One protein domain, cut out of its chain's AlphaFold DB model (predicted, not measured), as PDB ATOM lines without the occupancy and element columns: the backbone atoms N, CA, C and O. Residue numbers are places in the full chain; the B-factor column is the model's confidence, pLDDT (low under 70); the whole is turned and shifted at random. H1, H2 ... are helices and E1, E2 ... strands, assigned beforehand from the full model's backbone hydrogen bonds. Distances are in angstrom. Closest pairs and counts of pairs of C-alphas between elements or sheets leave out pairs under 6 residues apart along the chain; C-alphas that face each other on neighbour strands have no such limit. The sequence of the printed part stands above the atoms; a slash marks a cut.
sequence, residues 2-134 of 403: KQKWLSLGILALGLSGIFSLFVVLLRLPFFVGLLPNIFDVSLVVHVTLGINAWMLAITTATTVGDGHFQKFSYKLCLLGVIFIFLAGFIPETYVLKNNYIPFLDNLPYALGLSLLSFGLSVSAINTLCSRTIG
ATOM      1  N   LYS A   2     -13.047 -13.892  16.735       92.94
ATOM      2  CA  LYS A   2     -13.557 -15.001  15.900       92.94
ATOM      3  C   LYS A   2     -12.664 -15.389  14.709       92.94
ATOM      4  O   LYS A   2     -12.227 -16.528  14.629       92.94
ATOM      5  N   GLN A   3     -12.285 -14.434  13.853       92.50
ATOM      6  CA  GLN A   3     -11.398 -14.694  12.704       92.50
ATOM      7  C   GLN A   3     -10.012 -15.254  13.081       92.50
ATOM      8  O   GLN A   3      -9.456 -16.071  12.348       92.50
ATOM      9  N   LYS A   4      -9.448 -14.852  14.231       94.69
ATOM     10  CA  LYS A   4      -8.162 -15.390  14.706       94.69
ATOM     11  C   LYS A   4      -8.298 -16.853  15.115       94.69
ATOM     12  O   LYS A   4      -7.465 -17.658  14.719       94.69
ATOM     13  N   TRP A   5      -9.360 -17.199  15.842       96.94
ATOM     14  CA  TRP A   5      -9.662 -18.588  16.202       96.94
ATOM     15  C   TRP A   5      -9.942 -19.457  14.972       96.94
ATOM     16  O   TRP A   5      -9.403 -20.557  14.889       96.94
ATOM     17  N   LEU A   6     -10.657 -18.929  13.969       96.38
ATOM     18  CA  LEU A   6     -10.793 -19.590  12.665       96.38
ATOM     19  C   LEU A   6      -9.426 -19.860  12.026       96.38
ATOM     20  O   LEU A   6      -9.161 -20.980  11.603       96.38
ATOM     21  N   SER A   7      -8.535 -18.864  12.004       96.69
ATOM     22  CA  SER A   7      -7.187 -19.010  11.433       96.69
ATOM     23  C   SER A   7      -6.343 -20.047  12.179       96.69
ATOM     24  O   SER A   7      -5.641 -20.825  11.542       96.69
ATOM     25  N   LEU A   8      -6.419 -20.082  13.516       98.25
ATOM     26  CA  LEU A   8      -5.736 -21.099  14.324       98.25
ATOM     27  C   LEU A   8      -6.259 -22.499  14.014       98.25
ATOM     28  O   LEU A   8      -5.460 -23.417  13.859       98.25
ATOM     29  N   GLY A   9      -7.579 -22.646  13.883       98.19
ATOM     30  CA  GLY A   9      -8.177 -23.891  13.427       98.19
ATOM     31  C   GLY A   9      -7.605 -24.296  12.069       98.19
ATOM     32  O   GLY A   9      -7.036 -25.375  11.946       98.19
ATOM     33  N   ILE A  10      -7.715 -23.433  11.058       98.00
ATOM     34  CA  ILE A  10      -7.266 -23.743   9.691       98.00
ATOM     35  C   ILE A  10      -5.782 -24.137   9.675       98.00
ATOM     36  O   ILE A  10      -5.418 -25.100   9.003       98.00
ATOM     37  N   LEU A  11      -4.944 -23.446  10.457       98.38
ATOM     38  CA  LEU A  11      -3.542 -23.810  10.653       98.38
ATOM     39  C   LEU A  11      -3.408 -25.219  11.244       98.38
ATOM     40  O   LEU A  11      -2.722 -26.053  10.660       98.38
ATOM     41  N   ALA A  12      -4.075 -25.507  12.364       98.56
ATOM     42  CA  ALA A  12      -4.023 -26.818  13.007       98.56
ATOM     43  C   ALA A  12      -4.488 -27.945  12.070       98.56
ATOM     44  O   ALA A  12      -3.836 -28.984  11.992       98.56
ATOM     45  N   LEU A  13      -5.560 -27.726  11.304       97.88
ATOM     46  CA  LEU A  13      -6.054 -28.693  10.326       97.88
ATOM     47  C   LEU A  13      -5.072 -28.891   9.162       97.88
ATOM     48  O   LEU A  13      -4.847 -30.024   8.743       97.88
ATOM     49  N   GLY A  14      -4.452 -27.819   8.661       97.81
ATOM     50  CA  GLY A  14      -3.419 -27.904   7.625       97.81
ATOM     51  C   GLY A  14      -2.198 -28.699   8.085       97.81
ATOM     52  O   GLY A  14      -1.759 -29.611   7.387       97.81
ATOM     53  N   LEU A  15      -1.701 -28.416   9.292       97.88
ATOM     54  CA  LEU A  15      -0.595 -29.155   9.905       97.88
ATOM     55  C   LEU A  15      -0.970 -30.625  10.161       97.88
ATOM     56  O   LEU A  15      -0.185 -31.521   9.859       97.88
ATOM     57  N   SER A  16      -2.191 -30.891  10.634       97.38
ATOM     58  CA  SER A  16      -2.745 -32.247  10.758       97.38
ATOM     59  C   SER A  16      -2.788 -32.985   9.411       97.38
ATOM     60  O   SER A  16      -2.505 -34.184   9.353       97.38
ATOM     61  N   GLY A  17      -3.104 -32.282   8.319       94.81
ATOM     62  CA  GLY A  17      -3.145 -32.827   6.962       94.81
ATOM     63  C   GLY A  17      -1.791 -33.331   6.458       94.81
ATOM     64  O   GLY A  17      -1.745 -34.370   5.803       94.81
ATOM     65  N   ILE A  18      -0.689 -32.665   6.828       94.31
ATOM     66  CA  ILE A  18       0.678 -33.116   6.507       94.31
ATOM     67  C   ILE A  18       0.929 -34.508   7.100       94.31
ATOM     68  O   ILE A  18       1.372 -35.412   6.400       94.31
ATOM     69  N   PHE A  19       0.571 -34.720   8.369       93.69
ATOM     70  CA  PHE A  19       0.720 -36.029   9.007       93.69
ATOM     71  C   PHE A  19      -0.286 -37.067   8.492       93.69
ATOM     72  O   PHE A  19       0.048 -38.246   8.399       93.69
ATOM     73  N   SER A  20      -1.489 -36.647   8.086       90.94
ATOM     74  CA  SER A  20      -2.466 -37.532   7.432       90.94
ATOM     75  C   SER A  20      -1.921 -38.145   6.137       90.94
ATOM     76  O   SER A  20      -2.135 -39.331   5.877       90.94
ATOM     77  N   LEU A  21      -1.160 -37.370   5.352       89.62
ATOM     78  CA  LEU A  21      -0.482 -37.877   4.155       89.62
ATOM     79  C   LEU A  21       0.462 -39.028   4.507       89.62
ATOM     80  O   LEU A  21       0.385 -40.078   3.873       89.62
ATOM     81  N   PHE A  22       1.285 -38.883   5.549       88.50
ATOM     82  CA  PHE A  22       2.145 -39.975   6.013       88.50
ATOM     83  C   PHE A  22       1.331 -41.185   6.477       88.50
ATOM     84  O   PHE A  22       1.642 -42.307   6.091       88.50
ATOM     85  N   VAL A  23       0.247 -40.980   7.234       86.81
ATOM     86  CA  VAL A  23      -0.622 -42.075   7.703       86.81
ATOM     87  C   VAL A  23      -1.227 -42.865   6.540       86.81
ATOM     88  O   VAL A  23      -1.296 -44.091   6.618       86.81
ATOM     89  N   VAL A  24      -1.673 -42.201   5.471       82.50
ATOM     90  CA  VAL A  24      -2.258 -42.878   4.302       82.50
ATOM     91  C   VAL A  24      -1.187 -43.532   3.433       82.50
ATOM     92  O   VAL A  24      -1.356 -44.689   3.050       82.50
ATOM     93  N   LEU A  25      -0.073 -42.844   3.167       81.62
ATOM     94  CA  LEU A  25       1.026 -43.391   2.368       81.62
ATOM     95  C   LEU A  25       1.635 -44.630   3.027       81.62
ATOM     96  O   LEU A  25       1.783 -45.652   2.368       81.62
ATOM     97  N   LEU A  26       1.886 -44.593   4.337       82.75
ATOM     98  CA  LEU A  26       2.476 -45.706   5.094       82.75
ATOM     99  C   LEU A  26       1.516 -46.894   5.306       82.75
ATOM    100  O   LEU A  26       1.910 -47.902   5.890       82.75
ATOM    101  N   ARG A  27       0.259 -46.810   4.842       76.38
ATOM    102  CA  ARG A  27      -0.661 -47.962   4.752       76.38
ATOM    103  C   ARG A  27      -0.580 -48.692   3.413       76.38
ATOM    104  O   ARG A  27      -1.119 -49.793   3.311       76.38
ATOM    105  N   LEU A  28       0.058 -48.109   2.398       74.75
ATOM    106  CA  LEU A  28       0.276 -48.777   1.118       74.75
ATOM    107  C   LEU A  28       1.382 -49.828   1.253       74.75
ATOM    108  O   LEU A  28       2.421 -49.522   1.837       74.75
ATOM    109  N   PRO A  29       1.221 -51.018   0.646       69.62
ATOM    110  CA  PRO A  29       2.158 -52.132   0.800       69.62
ATOM    111  C   PRO A  29       3.601 -51.771   0.419       69.62
ATOM    112  O   PRO A  29       4.529 -52.285   1.028       69.62
ATOM    113  N   PHE A  30       3.792 -50.841  -0.523       73.75
ATOM    114  CA  PHE A  30       5.112 -50.367  -0.953       73.75
ATOM    115  C   PHE A  30       5.860 -49.533   0.097       73.75
ATOM    116  O   PHE A  30       7.079 -49.438   0.025       73.75
ATOM    117  N   PHE A  31       5.148 -48.910   1.044       74.44
ATOM    118  CA  PHE A  31       5.721 -47.994   2.038       74.44
ATOM    119  C   PHE A  31       5.675 -48.542   3.473       74.44
ATOM    120  O   PHE A  31       6.199 -47.905   4.389       74.44
ATOM    121  N   VAL A  32       5.063 -49.712   3.699       68.81
ATOM    122  CA  VAL A  32       5.049 -50.354   5.022       68.81
ATOM    123  C   VAL A  32       6.481 -50.723   5.421       68.81
ATOM    124  O   VAL A  32       7.191 -51.380   4.669       68.81
ATOM    125  N   GLY A  33       6.902 -50.309   6.619       68.44
ATOM    126  CA  GLY A  33       8.209 -50.669   7.184       68.44
ATOM    127  C   GLY A  33       9.398 -49.852   6.672       68.44
ATOM    128  O   GLY A  33      10.513 -50.094   7.117       68.44
ATOM    129  N   LEU A  34       9.180 -48.865   5.792       69.56
ATOM    130  CA  LEU A  34      10.267 -48.052   5.227       69.56
ATOM    131  C   LEU A  34      10.966 -47.174   6.274       69.56
ATOM    132  O   LEU A  34      12.166 -46.948   6.178       69.56
ATOM    133  N   LEU A  35      10.217 -46.680   7.265       68.12
ATOM    134  CA  LEU A  35      10.742 -45.870   8.364       68.12
ATOM    135  C   LEU A  35      10.048 -46.268   9.682       68.12
ATOM    136  O   LEU A  35       8.817 -46.171   9.765       68.12
ATOM    137  N   PRO A  36      10.793 -46.721  10.711       72.31
ATOM    138  CA  PRO A  36      10.211 -47.119  11.989       72.31
ATOM    139  C   PRO A  36       9.560 -45.921  12.692       72.31
ATOM    140  O   PRO A  36      10.015 -44.786  12.566       72.31
ATOM    141  N   ASN A  37       8.479 -46.171  13.433       82.56
ATOM    142  CA  ASN A  37       7.741 -45.207  14.268       82.56
ATOM    143  C   ASN A  37       7.079 -44.004  13.563       82.56
ATOM    144  O   ASN A  37       6.217 -43.370  14.170       82.56
ATOM    145  N   ILE A  38       7.374 -43.701  12.289       87.19
ATOM    146  CA  ILE A  38       6.779 -42.535  11.600       87.19
ATOM    147  C   ILE A  38       5.263 -42.654  11.490       87.19
ATOM    148  O   ILE A  38       4.562 -41.660  11.679       87.19
ATOM    149  N   PHE A  39       4.737 -43.850  11.218       87.69
ATOM    150  CA  PHE A  39       3.291 -44.062  11.159       87.69
ATOM    151  C   PHE A  39       2.618 -43.718  12.491       87.69
ATOM    152  O   PHE A  39       1.632 -42.984  12.513       87.69
ATOM    153  N   ASP A  40       3.164 -44.229  13.596       90.19
ATOM    154  CA  ASP A  40       2.582 -44.054  14.923       90.19
ATOM    155  C   ASP A  40       2.680 -42.597  15.383       90.19
ATOM    156  O   ASP A  40       1.674 -42.029  15.812       90.19
ATOM    157  N   VAL A  41       3.837 -41.953  15.204       93.81
ATOM    158  CA  VAL A  41       4.014 -40.522  15.494       93.81
ATOM    159  C   VAL A  41       3.057 -39.676  14.654       93.81
ATOM    160  O   VAL A  41       2.345 -38.822  15.188       93.81
ATOM    161  N   SER A  42       2.973 -39.954  13.349       93.62
ATOM    162  CA  SER A  42       2.082 -39.224  12.444       93.62
ATOM    163  C   SER A  42       0.625 -39.384  12.842       93.62
ATOM    164  O   SER A  42      -0.120 -38.407  12.822       93.62
ATOM    165  N   LEU A  43       0.212 -40.581  13.260       92.06
ATOM    166  CA  LEU A  43      -1.139 -40.827  13.747       92.06
ATOM    167  C   LEU A  43      -1.453 -39.970  14.981       92.06
ATOM    168  O   LEU A  43      -2.506 -39.334  15.017       92.06
ATOM    169  N   VAL A  44      -0.550 -39.915  15.966       95.62
ATOM    170  CA  VAL A  44      -0.752 -39.125  17.192       95.62
ATOM    171  C   VAL A  44      -0.844 -37.633  16.887       95.62
ATOM    172  O   VAL A  44      -1.802 -36.981  17.315       95.62
ATOM    173  N   VAL A  45       0.090 -37.081  16.109       97.25
ATOM    174  CA  VAL A  45       0.090 -35.645  15.784       97.25
ATOM    175  C   VAL A  45      -1.100 -35.275  14.899       97.25
ATOM    176  O   VAL A  45      -1.773 -34.278  15.168       97.25
ATOM    177  N   HIS A  46      -1.423 -36.104  13.899       95.50
ATOM    178  CA  HIS A  46      -2.597 -35.931  13.041       95.50
ATOM    179  C   HIS A  46      -3.880 -35.824  13.869       95.50
ATOM    180  O   HIS A  46      -4.614 -34.843  13.731       95.50
ATOM    181  N   VAL A  47      -4.126 -36.795  14.753       94.44
ATOM    182  CA  VAL A  47      -5.324 -36.842  15.601       94.44
ATOM    183  C   VAL A  47      -5.360 -35.653  16.557       94.44
ATOM    184  O   VAL A  47      -6.385 -34.985  16.672       94.44
ATOM    185  N   THR A  48      -4.240 -35.332  17.204       97.69
ATOM    186  CA  THR A  48      -4.182 -34.235  18.181       97.69
ATOM    187  C   THR A  48      -4.476 -32.888  17.527       97.69
ATOM    188  O   THR A  48      -5.300 -32.121  18.022       97.69
ATOM    189  N   LEU A  49      -3.850 -32.599  16.387       98.44
ATOM    190  CA  LEU A  49      -4.070 -31.342  15.679       98.44
ATOM    191  C   LEU A  49      -5.439 -31.298  14.980       98.44
ATOM    192  O   LEU A  49      -6.087 -30.254  14.966       98.44
ATOM    193  N   GLY A  50      -5.892 -32.422  14.424       96.69
ATOM    194  CA  GLY A  50      -7.128 -32.519  13.643       96.69
ATOM    195  C   GLY A  50      -8.400 -32.602  14.485       96.69
ATOM    196  O   GLY A  50      -9.452 -32.170  14.027       96.69
ATOM    197  N   ILE A  51      -8.318 -33.110  15.715       95.69
ATOM    198  CA  ILE A  51      -9.453 -33.200  16.640       95.69
ATOM    199  C   ILE A  51      -9.286 -32.158  17.742       95.69
ATOM    200  O   ILE A  51     -10.029 -31.181  17.785       95.69
ATOM    201  N   ASN A  52      -8.270 -32.305  18.595       96.69
ATOM    202  CA  ASN A  52      -8.147 -31.476  19.796       96.69
ATOM    203  C   ASN A  52      -7.830 -30.011  19.468       96.69
ATOM    204  O   ASN A  52      -8.435 -29.124  20.054       96.69
ATOM    205  N   ALA A  53      -6.951 -29.711  18.509       98.44
ATOM    206  CA  ALA A  53      -6.669 -28.315  18.165       98.44
ATOM    207  C   ALA A  53      -7.706 -27.714  17.198       98.44
ATOM    208  O   ALA A  53      -8.313 -26.692  17.516       98.44
ATOM    209  N   TRP A  54      -7.940 -28.338  16.037       98.44
ATOM    210  CA  TRP A  54      -8.886 -27.848  15.022       98.44
ATOM    211  C   TRP A  54     -10.302 -27.683  15.576       98.44
ATOM    212  O   TRP A  54     -10.858 -26.582  15.517       98.44
ATOM    213  N   MET A  55     -10.890 -28.741  16.140       98.25
ATOM    214  CA  MET A  55     -12.299 -28.705  16.532       98.25
ATOM    215  C   MET A  55     -12.529 -27.773  17.721       98.25
ATOM    216  O   MET A  55     -13.525 -27.048  17.733       98.25
ATOM    217  N   LEU A  56     -11.606 -27.716  18.689       98.62
ATOM    218  CA  LEU A  56     -11.722 -26.782  19.816       98.62
ATOM    219  C   LEU A  56     -11.458 -25.334  19.398       98.62
ATOM    220  O   LEU A  56     -12.102 -24.431  19.933       98.62
ATOM    221  N   ALA A  57     -10.594 -25.082  18.412       98.56
ATOM    222  CA  ALA A  57     -10.419 -23.741  17.862       98.56
ATOM    223  C   ALA A  57     -11.690 -23.250  17.149       98.56
ATOM    224  O   ALA A  57     -12.100 -22.107  17.363       98.56
ATOM    225  N   ILE A  58     -12.359 -24.103  16.363       98.50
ATOM    226  CA  ILE A  58     -13.639 -23.748  15.726       98.50
ATOM    227  C   ILE A  58     -14.767 -23.630  16.757       98.50
ATOM    228  O   ILE A  58     -15.525 -22.664  16.705       98.50
ATOM    229  N   THR A  59     -14.826 -24.514  17.753       98.50
ATOM    230  CA  THR A  59     -15.756 -24.388  18.894       98.50
ATOM    231  C   THR A  59     -15.531 -23.082  19.660       98.50
ATOM    232  O   THR A  59     -16.462 -22.402  20.079       98.50
ATOM    233  N   THR A  60     -14.278 -22.661  19.811       97.94
ATOM    234  CA  THR A  60     -13.985 -21.357  20.405       97.94
ATOM    235  C   THR A  60     -14.413 -20.228  19.469       97.94
ATOM    236  O   THR A  60     -14.944 -19.223  19.921       97.94
ATOM    237  N   ALA A  61     -14.274 -20.381  18.151       97.31
ATOM    238  CA  ALA A  61     -14.772 -19.399  17.189       97.31
ATOM    239  C   ALA A  61     -16.306 -19.234  17.224       97.31
ATOM    240  O   ALA A  61     -16.785 -18.134  16.936       97.31
ATOM    241  N   THR A  62     -17.075 -20.267  17.596       96.00
ATOM    242  CA  THR A  62     -18.535 -20.150  17.779       96.00
ATOM    243  C   THR A  62     -18.913 -19.460  19.090       96.00
ATOM    244  O   THR A  62     -19.941 -18.799  19.137       96.00
ATOM    245  N   THR A  63     -18.067 -19.544  20.119       94.94
ATOM    246  CA  THR A  63     -18.375 -19.085  21.489       94.94
ATOM    247  C   THR A  63     -17.613 -17.832  21.931       94.94
ATOM    248  O   THR A  63     -17.897 -17.271  22.987       94.94
ATOM    249  N   VAL A  64     -16.624 -17.377  21.158       92.38
ATOM    250  CA  VAL A  64     -15.728 -16.285  21.559       92.38
ATOM    251  C   VAL A  64     -16.449 -14.939  21.626       92.38
ATOM    252  O   VAL A  64     -16.921 -14.419  20.615       92.38
ATOM    253  N   GLY A  65     -16.447 -14.345  22.820       82.88
ATOM    254  CA  GLY A  65     -16.934 -12.987  23.071       82.88
ATOM    255  C   GLY A  65     -15.840 -11.924  23.085       82.88
ATOM    256  O   GLY A  65     -14.666 -12.186  22.794       82.88
ATOM    257  N   ASP A  66     -16.234 -10.714  23.469       76.25
ATOM    258  CA  ASP A  66     -15.305  -9.622  23.744       76.25
ATOM    259  C   ASP A  66     -14.560  -9.867  25.063       76.25
ATOM    260  O   ASP A  66     -15.099 -10.442  26.007       76.25
ATOM    261  N   GLY A  67     -13.286  -9.474  25.135       71.00
ATOM    262  CA  GLY A  67     -12.519  -9.566  26.379       71.00
ATOM    263  C   GLY A  67     -11.006  -9.522  26.195       71.00
ATOM    264  O   GLY A  67     -10.454  -9.960  25.180       71.00
ATOM    265  N   HIS A  68     -10.320  -9.002  27.213       74.25
ATOM    266  CA  HIS A  68      -8.868  -8.803  27.203       74.25
ATOM    267  C   HIS A  68      -8.092 -10.127  27.160       74.25
ATOM    268  O   HIS A  68      -7.071 -10.226  26.472       74.25
ATOM    269  N   PHE A  69      -8.616 -11.175  27.805       88.88
ATOM    270  CA  PHE A  69      -7.952 -12.476  27.895       88.88
ATOM    271  C   PHE A  69      -8.070 -13.331  26.631       88.88
ATOM    272  O   PHE A  69      -7.253 -14.231  26.446       88.88
ATOM    273  N   GLN A  70      -8.980 -13.015  25.696       91.00
ATOM    274  CA  GLN A  70      -9.084 -13.769  24.437       91.00
ATOM    275  C   GLN A  70      -7.789 -13.726  23.623       91.00
ATOM    276  O   GLN A  70      -7.399 -14.710  22.997       91.00
ATOM    277  N   LYS A  71      -7.095 -12.581  23.620       92.94
ATOM    278  CA  LYS A  71      -5.815 -12.446  22.910       92.94
ATOM    279  C   LYS A  71      -4.722 -13.299  23.555       92.94
ATOM    280  O   LYS A  71      -3.903 -13.857  22.832       92.94
ATOM    281  N   PHE A  72      -4.700 -13.365  24.885       95.19
ATOM    282  CA  PHE A  72      -3.740 -14.168  25.641       95.19
ATOM    283  C   PHE A  72      -3.989 -15.664  25.430       95.19
ATOM    284  O   PHE A  72      -3.087 -16.369  24.988       95.19
ATOM    285  N   SER A  73      -5.237 -16.105  25.609       96.94
ATOM    286  CA  SER A  73      -5.683 -17.472  25.327       96.94
ATOM    287  C   SER A  73      -5.307 -17.925  23.910       96.94
ATOM    288  O   SER A  73      -4.660 -18.956  23.740       96.94
ATOM    289  N   TYR A  74      -5.601 -17.106  22.896       97.38
ATOM    290  CA  TYR A  74      -5.226 -17.398  21.512       97.38
ATOM    291  C   TYR A  74      -3.714 -17.623  21.333       97.38
ATOM    292  O   TYR A  74      -3.313 -18.544  20.625       97.38
ATOM    293  N   LYS A  75      -2.867 -16.792  21.961       97.50
ATOM    294  CA  LYS A  75      -1.402 -16.929  21.867       97.50
ATOM    295  C   LYS A  75      -0.913 -18.227  22.508       97.50
ATOM    296  O   LYS A  75      -0.041 -18.872  21.933       97.50
ATOM    297  N   LEU A  76      -1.482 -18.610  23.654       98.31
ATOM    298  CA  LEU A  76      -1.170 -19.880  24.312       98.31
ATOM    299  C   LEU A  76      -1.516 -21.064  23.408       98.31
ATOM    300  O   LEU A  76      -0.663 -21.910  23.163       98.31
ATOM    301  N   CYS A  77      -2.724 -21.084  22.839       98.62
ATOM    302  CA  CYS A  77      -3.140 -22.165  21.948       98.62
ATOM    303  C   CYS A  77      -2.319 -22.209  20.654       98.62
ATOM    304  O   CYS A  77      -2.003 -23.294  20.174       98.62
ATOM    305  N   LEU A  78      -1.935 -21.055  20.097       98.62
ATOM    306  CA  LEU A  78      -1.041 -20.994  18.938       98.62
ATOM    307  C   LEU A  78       0.327 -21.611  19.248       98.62
ATOM    308  O   LEU A  78       0.815 -22.425  18.468       98.62
ATOM    309  N   LEU A  79       0.926 -21.257  20.389       98.56
ATOM    310  CA  LEU A  79       2.186 -21.856  20.827       98.56
ATOM    311  C   LEU A  79       2.027 -23.361  21.077       98.56
ATOM    312  O   LEU A  79       2.878 -24.142  20.661       98.56
ATOM    313  N   GLY A  80       0.901 -23.767  21.669       98.75
ATOM    314  CA  GLY A  80       0.551 -25.168  21.877       98.75
ATOM    315  C   GLY A  80       0.514 -25.972  20.575       98.75
ATOM    316  O   GLY A  80       1.153 -27.016  20.472       98.75
ATOM    317  N   VAL A  81      -0.155 -25.444  19.545       98.81
ATOM    318  CA  VAL A  81      -0.203 -26.044  18.200       98.81
ATOM    319  C   VAL A  81       1.191 -26.170  17.581       98.81
ATOM    320  O   VAL A  81       1.504 -27.214  17.011       98.81
ATOM    321  N   ILE A  82       2.038 -25.144  17.711       98.62
ATOM    322  CA  ILE A  82       3.414 -25.176  17.194       98.62
ATOM    323  C   ILE A  82       4.227 -26.269  17.894       98.62
ATOM    324  O   ILE A  82       4.892 -27.057  17.227       98.62
ATOM    325  N   PHE A  83       4.154 -26.362  19.221       98.62
ATOM    326  CA  PHE A  83       4.885 -27.377  19.978       98.62
ATOM    327  C   PHE A  83       4.410 -28.802  19.676       98.62
ATOM    328  O   PHE A  83       5.249 -29.674  19.464       98.62
ATOM    329  N   ILE A  84       3.097 -29.029  19.559       98.69
ATOM    330  CA  ILE A  84       2.544 -30.330  19.145       98.69
ATOM    331  C   ILE A  84       3.040 -30.712  17.743       98.69
ATOM    332  O   ILE A  84       3.398 -31.863  17.511       98.69
ATOM    333  N   PHE A  85       3.082 -29.757  16.810       98.25
ATOM    334  CA  PHE A  85       3.595 -29.995  15.462       98.25
ATOM    335  C   PHE A  85       5.081 -30.376  15.472       98.25
ATOM    336  O   PHE A  85       5.464 -31.383  14.881       98.25
ATOM    337  N   LEU A  86       5.912 -29.598  16.174       97.31
ATOM    338  CA  LEU A  86       7.358 -29.830  16.249       97.31
ATOM    339  C   LEU A  86       7.710 -31.133  16.978       97.31
ATOM    340  O   LEU A  86       8.680 -31.792  16.611       97.31
ATOM    341  N   ALA A  87       6.898 -31.547  17.954       96.88
ATOM    342  CA  ALA A  87       7.077 -32.810  18.665       96.88
ATOM    343  C   ALA A  87       7.051 -34.041  17.745       96.88
ATOM    344  O   ALA A  87       7.671 -35.052  18.067       96.88
ATOM    345  N   GLY A  88       6.370 -33.954  16.595       94.56
ATOM    346  CA  GLY A  88       6.306 -35.032  15.607       94.56
ATOM    347  C   GLY A  88       7.619 -35.316  14.875       94.56
ATOM    348  O   GLY A  88       7.718 -36.327  14.187       94.56
ATOM    349  N   PHE A  89       8.620 -34.445  15.008       93.69
ATOM    350  CA  PHE A  89       9.924 -34.588  14.352       93.69
ATOM    351  C   PHE A  89      11.031 -35.039  15.312       93.69
ATOM    352  O   PHE A  89      12.188 -35.133  14.907       93.69
ATOM    353  N   ILE A  90      10.697 -35.316  16.576       93.06
ATOM    354  CA  ILE A  90      11.665 -35.780  17.573       93.06
ATOM    355  C   ILE A  90      11.886 -37.287  17.378       93.06
ATOM    356  O   ILE A  90      10.937 -38.063  17.554       93.06
ATOM    357  N   PRO A  91      13.111 -37.717  17.014       86.62
ATOM    358  CA  PRO A  91      13.404 -39.119  16.751       86.62
ATOM    359  C   PRO A  91      13.230 -39.962  18.018       86.62
ATOM    360  O   PRO A  91      13.325 -39.449  19.128       86.62
ATOM    361  N   GLU A  92      12.955 -41.256  17.835       84.38
ATOM    362  CA  GLU A  92      12.884 -42.253  18.921       84.38
ATOM    363  C   GLU A  92      11.873 -41.939  20.044       84.38
ATOM    364  O   GLU A  92      11.904 -42.546  21.111       84.38
ATOM    365  N   THR A  93      10.920 -41.038  19.790       89.88
ATOM    366  CA  THR A  93       9.837 -40.730  20.729       89.88
ATOM    367  C   THR A  93       8.997 -41.974  21.013       89.88
ATOM    368  O   THR A  93       8.504 -42.628  20.088       89.88
ATOM    369  N   TYR A  94       8.762 -42.260  22.294       92.69
ATOM    370  CA  TYR A  94       7.837 -43.309  22.701       92.69
ATOM    371  C   TYR A  94       6.386 -42.868  22.454       92.69
ATOM    372  O   TYR A  94       5.951 -41.796  22.885       92.69
ATOM    373  N   VAL A  95       5.642 -43.681  21.700       94.19
ATOM    374  CA  VAL A  95       4.307 -43.328  21.202       94.19
ATOM    375  C   VAL A  95       3.223 -44.071  21.966       94.19
ATOM    376  O   VAL A  95       3.174 -45.301  21.977       94.19
ATOM    377  N   LEU A  96       2.279 -43.317  22.519       94.06
ATOM    378  CA  LEU A  96       1.145 -43.837  23.266       94.06
ATOM    379  C   LEU A  96      -0.146 -43.564  22.491       94.06
ATOM    380  O   LEU A  96      -0.669 -42.452  22.442       94.06
ATOM    381  N   LYS A  97      -0.694 -44.603  21.856       92.19
ATOM    382  CA  LYS A  97      -1.925 -44.513  21.048       92.19
ATOM    383  C   LYS A  97      -3.193 -44.581  21.913       92.19
ATOM    384  O   LYS A  97      -4.108 -45.345  21.583       92.19
ATOM    385  N   ASN A  98      -3.231 -43.817  23.005       93.31
ATOM    386  CA  ASN A  98      -4.382 -43.721  23.907       93.31
ATOM    387  C   ASN A  98      -5.650 -43.278  23.173       93.31
ATOM    388  O   ASN A  98      -5.602 -42.714  22.074       93.31
ATOM    389  N   ASN A  99      -6.805 -43.571  23.760       90.00
ATOM    390  CA  ASN A  99      -8.073 -43.060  23.242       90.00
ATOM    391  C   ASN A  99      -8.260 -41.576  23.627       90.00
ATOM    392  O   ASN A  99      -7.693 -41.103  24.605       90.00
ATOM    393  N   TYR A 100      -9.062 -40.846  22.844       89.94
ATOM    394  CA  TYR A 100      -9.334 -39.400  22.969       89.94
ATOM    395  C   TYR A 100      -8.134 -38.474  22.728       89.94
ATOM    396  O   TYR A 100      -8.123 -37.724  21.749       89.94
ATOM    397  N   ILE A 101      -7.124 -38.526  23.592       95.12
ATOM    398  CA  ILE A 101      -5.902 -37.730  23.479       95.12
ATOM    399  C   ILE A 101      -4.720 -38.708  23.476       95.12
ATOM    400  O   ILE A 101      -4.261 -39.111  24.543       95.12
ATOM    401  N   PRO A 102      -4.254 -39.150  22.289       94.94
ATOM    402  CA  PRO A 102      -3.020 -39.924  22.203       94.94
ATOM    403  C   PRO A 102      -1.836 -39.063  22.654       94.94
ATOM    404  O   PRO A 102      -1.942 -37.843  22.659       94.94
ATOM    405  N   PHE A 103      -0.713 -39.676  23.016       96.38
ATOM    406  CA  PHE A 103       0.401 -38.958  23.624       96.38
ATOM    407  C   PHE A 103       1.743 -39.325  22.987       96.38
ATOM    408  O   PHE A 103       2.001 -40.483  22.652       96.38
ATOM    409  N   LEU A 104       2.597 -38.318  22.805       96.81
ATOM    410  CA  LEU A 104       4.013 -38.497  22.498       96.81
ATOM    411  C   LEU A 104       4.809 -38.202  23.761       96.81
ATOM    412  O   LEU A 104       4.696 -37.105  24.307       96.81
ATOM    413  N   ASP A 105       5.614 -39.161  24.205       95.94
ATOM    414  CA  ASP A 105       6.423 -39.008  25.410       95.94
ATOM    415  C   ASP A 105       7.672 -38.164  25.136       95.94
ATOM    416  O   ASP A 105       8.789 -38.657  24.993       95.94
ATOM    417  N   ASN A 106       7.454 -36.862  24.968       96.50
ATOM    418  CA  ASN A 106       8.502 -35.860  24.871       96.50
ATOM    419  C   ASN A 106       8.015 -34.502  25.405       96.50
ATOM    420  O   ASN A 106       6.822 -34.181  25.406       96.50
ATOM    421  N   LEU A 107       8.963 -33.684  25.871       96.88
ATOM    422  CA  LEU A 107       8.662 -32.409  26.524       96.88
ATOM    423  C   LEU A 107       7.883 -31.430  25.620       96.88
ATOM    424  O   LEU A 107       6.909 -30.849  26.106       96.88
ATOM    425  N   PRO A 108       8.232 -31.236  24.329       98.06
ATOM    426  CA  PRO A 108       7.470 -30.336  23.464       98.06
ATOM    427  C   PRO A 108       6.006 -30.750  23.316       98.06
ATOM    428  O   PRO A 108       5.132 -29.889  23.382       98.06
ATOM    429  N   TYR A 109       5.707 -32.046  23.201       98.12
ATOM    430  CA  TYR A 109       4.326 -32.512  23.127       98.12
ATOM    431  C   TYR A 109       3.553 -32.220  24.418       98.12
ATOM    432  O   TYR A 109       2.472 -31.629  24.370       98.12
ATOM    433  N   ALA A 110       4.133 -32.561  25.575       97.75
ATOM    434  CA  ALA A 110       3.526 -32.325  26.884       97.75
ATOM    435  C   ALA A 110       3.244 -30.832  27.132       97.75
ATOM    436  O   ALA A 110       2.138 -30.457  27.540       97.75
ATOM    437  N   LEU A 111       4.216 -29.962  26.830       98.31
ATOM    438  CA  LEU A 111       4.053 -28.508  26.909       98.31
ATOM    439  C   LEU A 111       2.991 -28.015  25.930       98.31
ATOM    440  O   LEU A 111       2.152 -27.193  26.295       98.31
ATOM    441  N   GLY A 112       3.004 -28.518  24.698       98.62
ATOM    442  CA  GLY A 112       2.064 -28.112  23.664       98.62
ATOM    443  C   GLY A 112       0.614 -28.425  24.030       98.62
ATOM    444  O   GLY A 112      -0.256 -27.556  23.931       98.62
ATOM    445  N   LEU A 113       0.366 -29.635  24.534       98.25
ATOM    446  CA  LEU A 113      -0.944 -30.064  25.020       98.25
ATOM    447  C   LEU A 113      -1.395 -29.252  26.243       98.25
ATOM    448  O   LEU A 113      -2.542 -28.805  26.295       98.25
ATOM    449  N   SER A 114      -0.485 -29.001  27.188       98.31
ATOM    450  CA  SER A 114      -0.765 -28.206  28.393       98.31
ATOM    451  C   SER A 114      -1.132 -26.760  28.052       98.31
ATOM    452  O   SER A 114      -2.120 -26.231  28.557       98.31
ATOM    453  N   LEU A 115      -0.385 -26.126  27.142       98.69
ATOM    454  CA  LEU A 115      -0.662 -24.769  26.661       98.69
ATOM    455  C   LEU A 115      -1.999 -24.682  25.925       98.69
ATOM    456  O   LEU A 115      -2.733 -23.709  26.107       98.69
ATOM    457  N   LEU A 116      -2.325 -25.692  25.113       98.62
ATOM    458  CA  LEU A 116      -3.600 -25.770  24.406       98.62
ATOM    459  C   LEU A 116      -4.774 -25.884  25.394       98.62
ATOM    460  O   LEU A 116      -5.702 -25.080  25.323       98.62
ATOM    461  N   SER A 117      -4.719 -26.830  26.336       98.38
ATOM    462  CA  SER A 117      -5.759 -27.025  27.361       98.38
ATOM    463  C   SER A 117      -5.926 -25.784  28.246       98.38
ATOM    464  O   SER A 117      -7.044 -25.289  28.426       98.38
ATOM    465  N   PHE A 118      -4.821 -25.213  28.733       98.56
ATOM    466  CA  PHE A 118      -4.853 -24.016  29.570       98.56
ATOM    467  C   PHE A 118      -5.396 -22.805  28.806       98.56
ATOM    468  O   PHE A 118      -6.297 -22.116  29.287       98.56
ATOM    469  N   GLY A 119      -4.914 -22.568  27.584       98.31
ATOM    470  CA  GLY A 119      -5.398 -21.488  26.732       98.31
ATOM    471  C   GLY A 119      -6.901 -21.597  26.465       98.31
ATOM    472  O   GLY A 119      -7.623 -20.615  26.649       98.31
ATOM    473  N   LEU A 120      -7.401 -22.779  26.105       98.44
ATOM    474  CA  LEU A 120      -8.833 -23.014  25.892       98.44
ATOM    475  C   LEU A 120      -9.654 -22.809  27.171       98.44
ATOM    476  O   LEU A 120     -10.720 -22.200  27.110       98.44
ATOM    477  N   SER A 121      -9.137 -23.217  28.332       98.38
ATOM    478  CA  SER A 121      -9.785 -22.986  29.635       98.38
ATOM    479  C   SER A 121      -9.913 -21.499  29.954       98.38
ATOM    480  O   SER A 121     -10.988 -21.039  30.339       98.38
ATOM    481  N   VAL A 122      -8.864 -20.711  29.696       97.31
ATOM    482  CA  VAL A 122      -8.914 -19.245  29.823       97.31
ATOM    483  C   VAL A 122      -9.953 -18.641  28.870       97.31
ATOM    484  O   VAL A 122     -10.686 -17.733  29.265       97.31
ATOM    485  N   SER A 123     -10.058 -19.143  27.632       97.31
ATOM    486  CA  SER A 123     -11.099 -18.694  26.693       97.31
ATOM    487  C   SER A 123     -12.499 -19.004  27.218       97.31
ATOM    488  O   SER A 123     -13.341 -18.111  27.238       97.31
ATOM    489  N   ALA A 124     -12.730 -20.236  27.679       97.25
ATOM    490  CA  ALA A 124     -14.021 -20.690  28.183       97.25
ATOM    491  C   ALA A 124     -14.472 -19.883  29.410       97.25
ATOM    492  O   ALA A 124     -15.606 -19.410  29.443       97.25
ATOM    493  N   ILE A 125     -13.575 -19.631  30.369       96.19
ATOM    494  CA  ILE A 125     -13.856 -18.756  31.520       96.19
ATOM    495  C   ILE A 125     -14.220 -17.350  31.039       96.19
ATOM    496  O   ILE A 125     -15.220 -16.781  31.468       96.19
ATOM    497  N   ASN A 126     -13.457 -16.792  30.100       94.44
ATOM    498  CA  ASN A 126     -13.749 -15.462  29.582       94.44
ATOM    499  C   ASN A 126     -15.084 -15.410  28.805       94.44
ATOM    500  O   ASN A 126     -15.786 -14.404  28.866       94.44
ATOM    501  N   THR A 127     -15.474 -16.491  28.125       94.44
ATOM    502  CA  THR A 127     -16.808 -16.647  27.525       94.44
ATOM    503  C   THR A 127     -17.906 -16.614  28.590       94.44
ATOM    504  O   THR A 127     -18.891 -15.900  28.413       94.44
ATOM    505  N   LEU A 128     -17.721 -17.301  29.724       94.38
ATOM    506  CA  LEU A 128     -18.662 -17.261  30.850       94.38
ATOM    507  C   LEU A 128     -18.753 -15.878  31.508       94.38
ATOM    508  O   LEU A 128     -19.820 -15.508  31.991       94.38
ATOM    509  N   CYS A 129     -17.669 -15.100  31.515       91.62
ATOM    510  CA  CYS A 129     -17.649 -13.751  32.087       91.62
ATOM    511  C   CYS A 129     -18.146 -12.656  31.126       91.62
ATOM    512  O   CYS A 129     -18.515 -11.570  31.577       91.62
ATOM    513  N   SER A 130     -18.149 -12.900  29.812       89.50
ATOM    514  CA  SER A 130     -18.628 -11.924  28.824       89.50
ATOM    515  C   SER A 130     -20.119 -11.653  29.012       89.50
ATOM    516  O   SER A 130     -20.858 -12.566  29.344       89.50
ATOM    517  N   ARG A 131     -20.609 -10.432  28.763       84.94
ATOM    518  CA  ARG A 131     -22.055 -10.106  28.788       84.94
ATOM    519  C   ARG A 131     -22.721 -10.163  27.412       84.94
ATOM    520  O   ARG A 131     -23.940 -10.153  27.333       84.94
ATOM    521  N   THR A 132     -21.928 -10.222  26.344       85.06
ATOM    522  CA  THR A 132     -22.407 -10.174  24.953       85.06
ATOM    523  C   THR A 132     -22.655 -11.555  24.351       85.06
ATOM    524  O   THR A 132     -23.149 -11.663  23.234       85.06
ATOM    525  N   ILE A 133     -22.302 -12.612  25.086       89.38
ATOM    526  CA  ILE A 133     -22.449 -14.002  24.662       89.38
ATOM    527  C   ILE A 133     -23.794 -14.575  25.121       89.38
ATOM    528  O   ILE A 133     -24.207 -14.348  26.262       89.38
ATOM    529  N   GLY A 134     -24.440 -15.322  24.221       92.12
ATOM    530  CA  GLY A 134     -25.694 -16.028  24.471       92.12
ATOM    531  C   GLY A 134     -25.537 -17.260  25.366       92.12
ATOM    532  O   GLY A 134     -24.443 -17.777  25.597       92.12
TER     533      GLY A 134
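Overview. This is residues 2 to 134 of the 403 residues of an uncharacterized protein of Neorickettsia findlayensis (UniProt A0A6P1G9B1). Four long helices lie side by side in an up-and-down bundle, each running against the one before it, and a small strand hairpin, E1 and E2, packs on residues 38 to 48 of H2. The 133 printed residues, mostly helix, run H1, H2, H3, E1, E2, H4, with E1 and E2 antiparallel. The whole is a compact rod, radius of gyration of the C-alphas 16.0 A, spanning 56 by 25 by 21 A.

Along the chain. H1, residues 2 to 25, begins at C-alpha (-13.557, -15.001, 15.900), is 34.7 A long and has a kink of 26 degrees near residue 19. H2 is residues 38 to 63, 35.8 A; H3 69 to 87, 26.9 A; E1 94 to 96; E2 103 to 105. H4, residues 107 to 129, 32.7 A, ends at C-alpha (-17.649, -13.751, 32.087).

Arrangement. H1 and H2, a helical hairpin, touch, closest at the C-alphas of Gly 9 and Trp 54, 4.3 A, at a shallow tilt of 20 degrees. H3 and H4 touch, closest at the C-alphas of Gly 80 and Gly 112, 3.8 A. H1 and H4 are apart. N 96 and O 103 of E1 and E2 are 2.9 A apart, within hydrogen-bond range. In H3 and H4 every O i to N i+4 pair is within range; 18 of 20 in H1, 19 of 22 in H2.

Size, cuts and confidence. The farthest C-alphas, Phe 30 and Arg 131, are 57.0 A apart. The printed part has no cut. The link H1 to H2 is long; pLDDT is under 70 at residues 29 and 32 to 35.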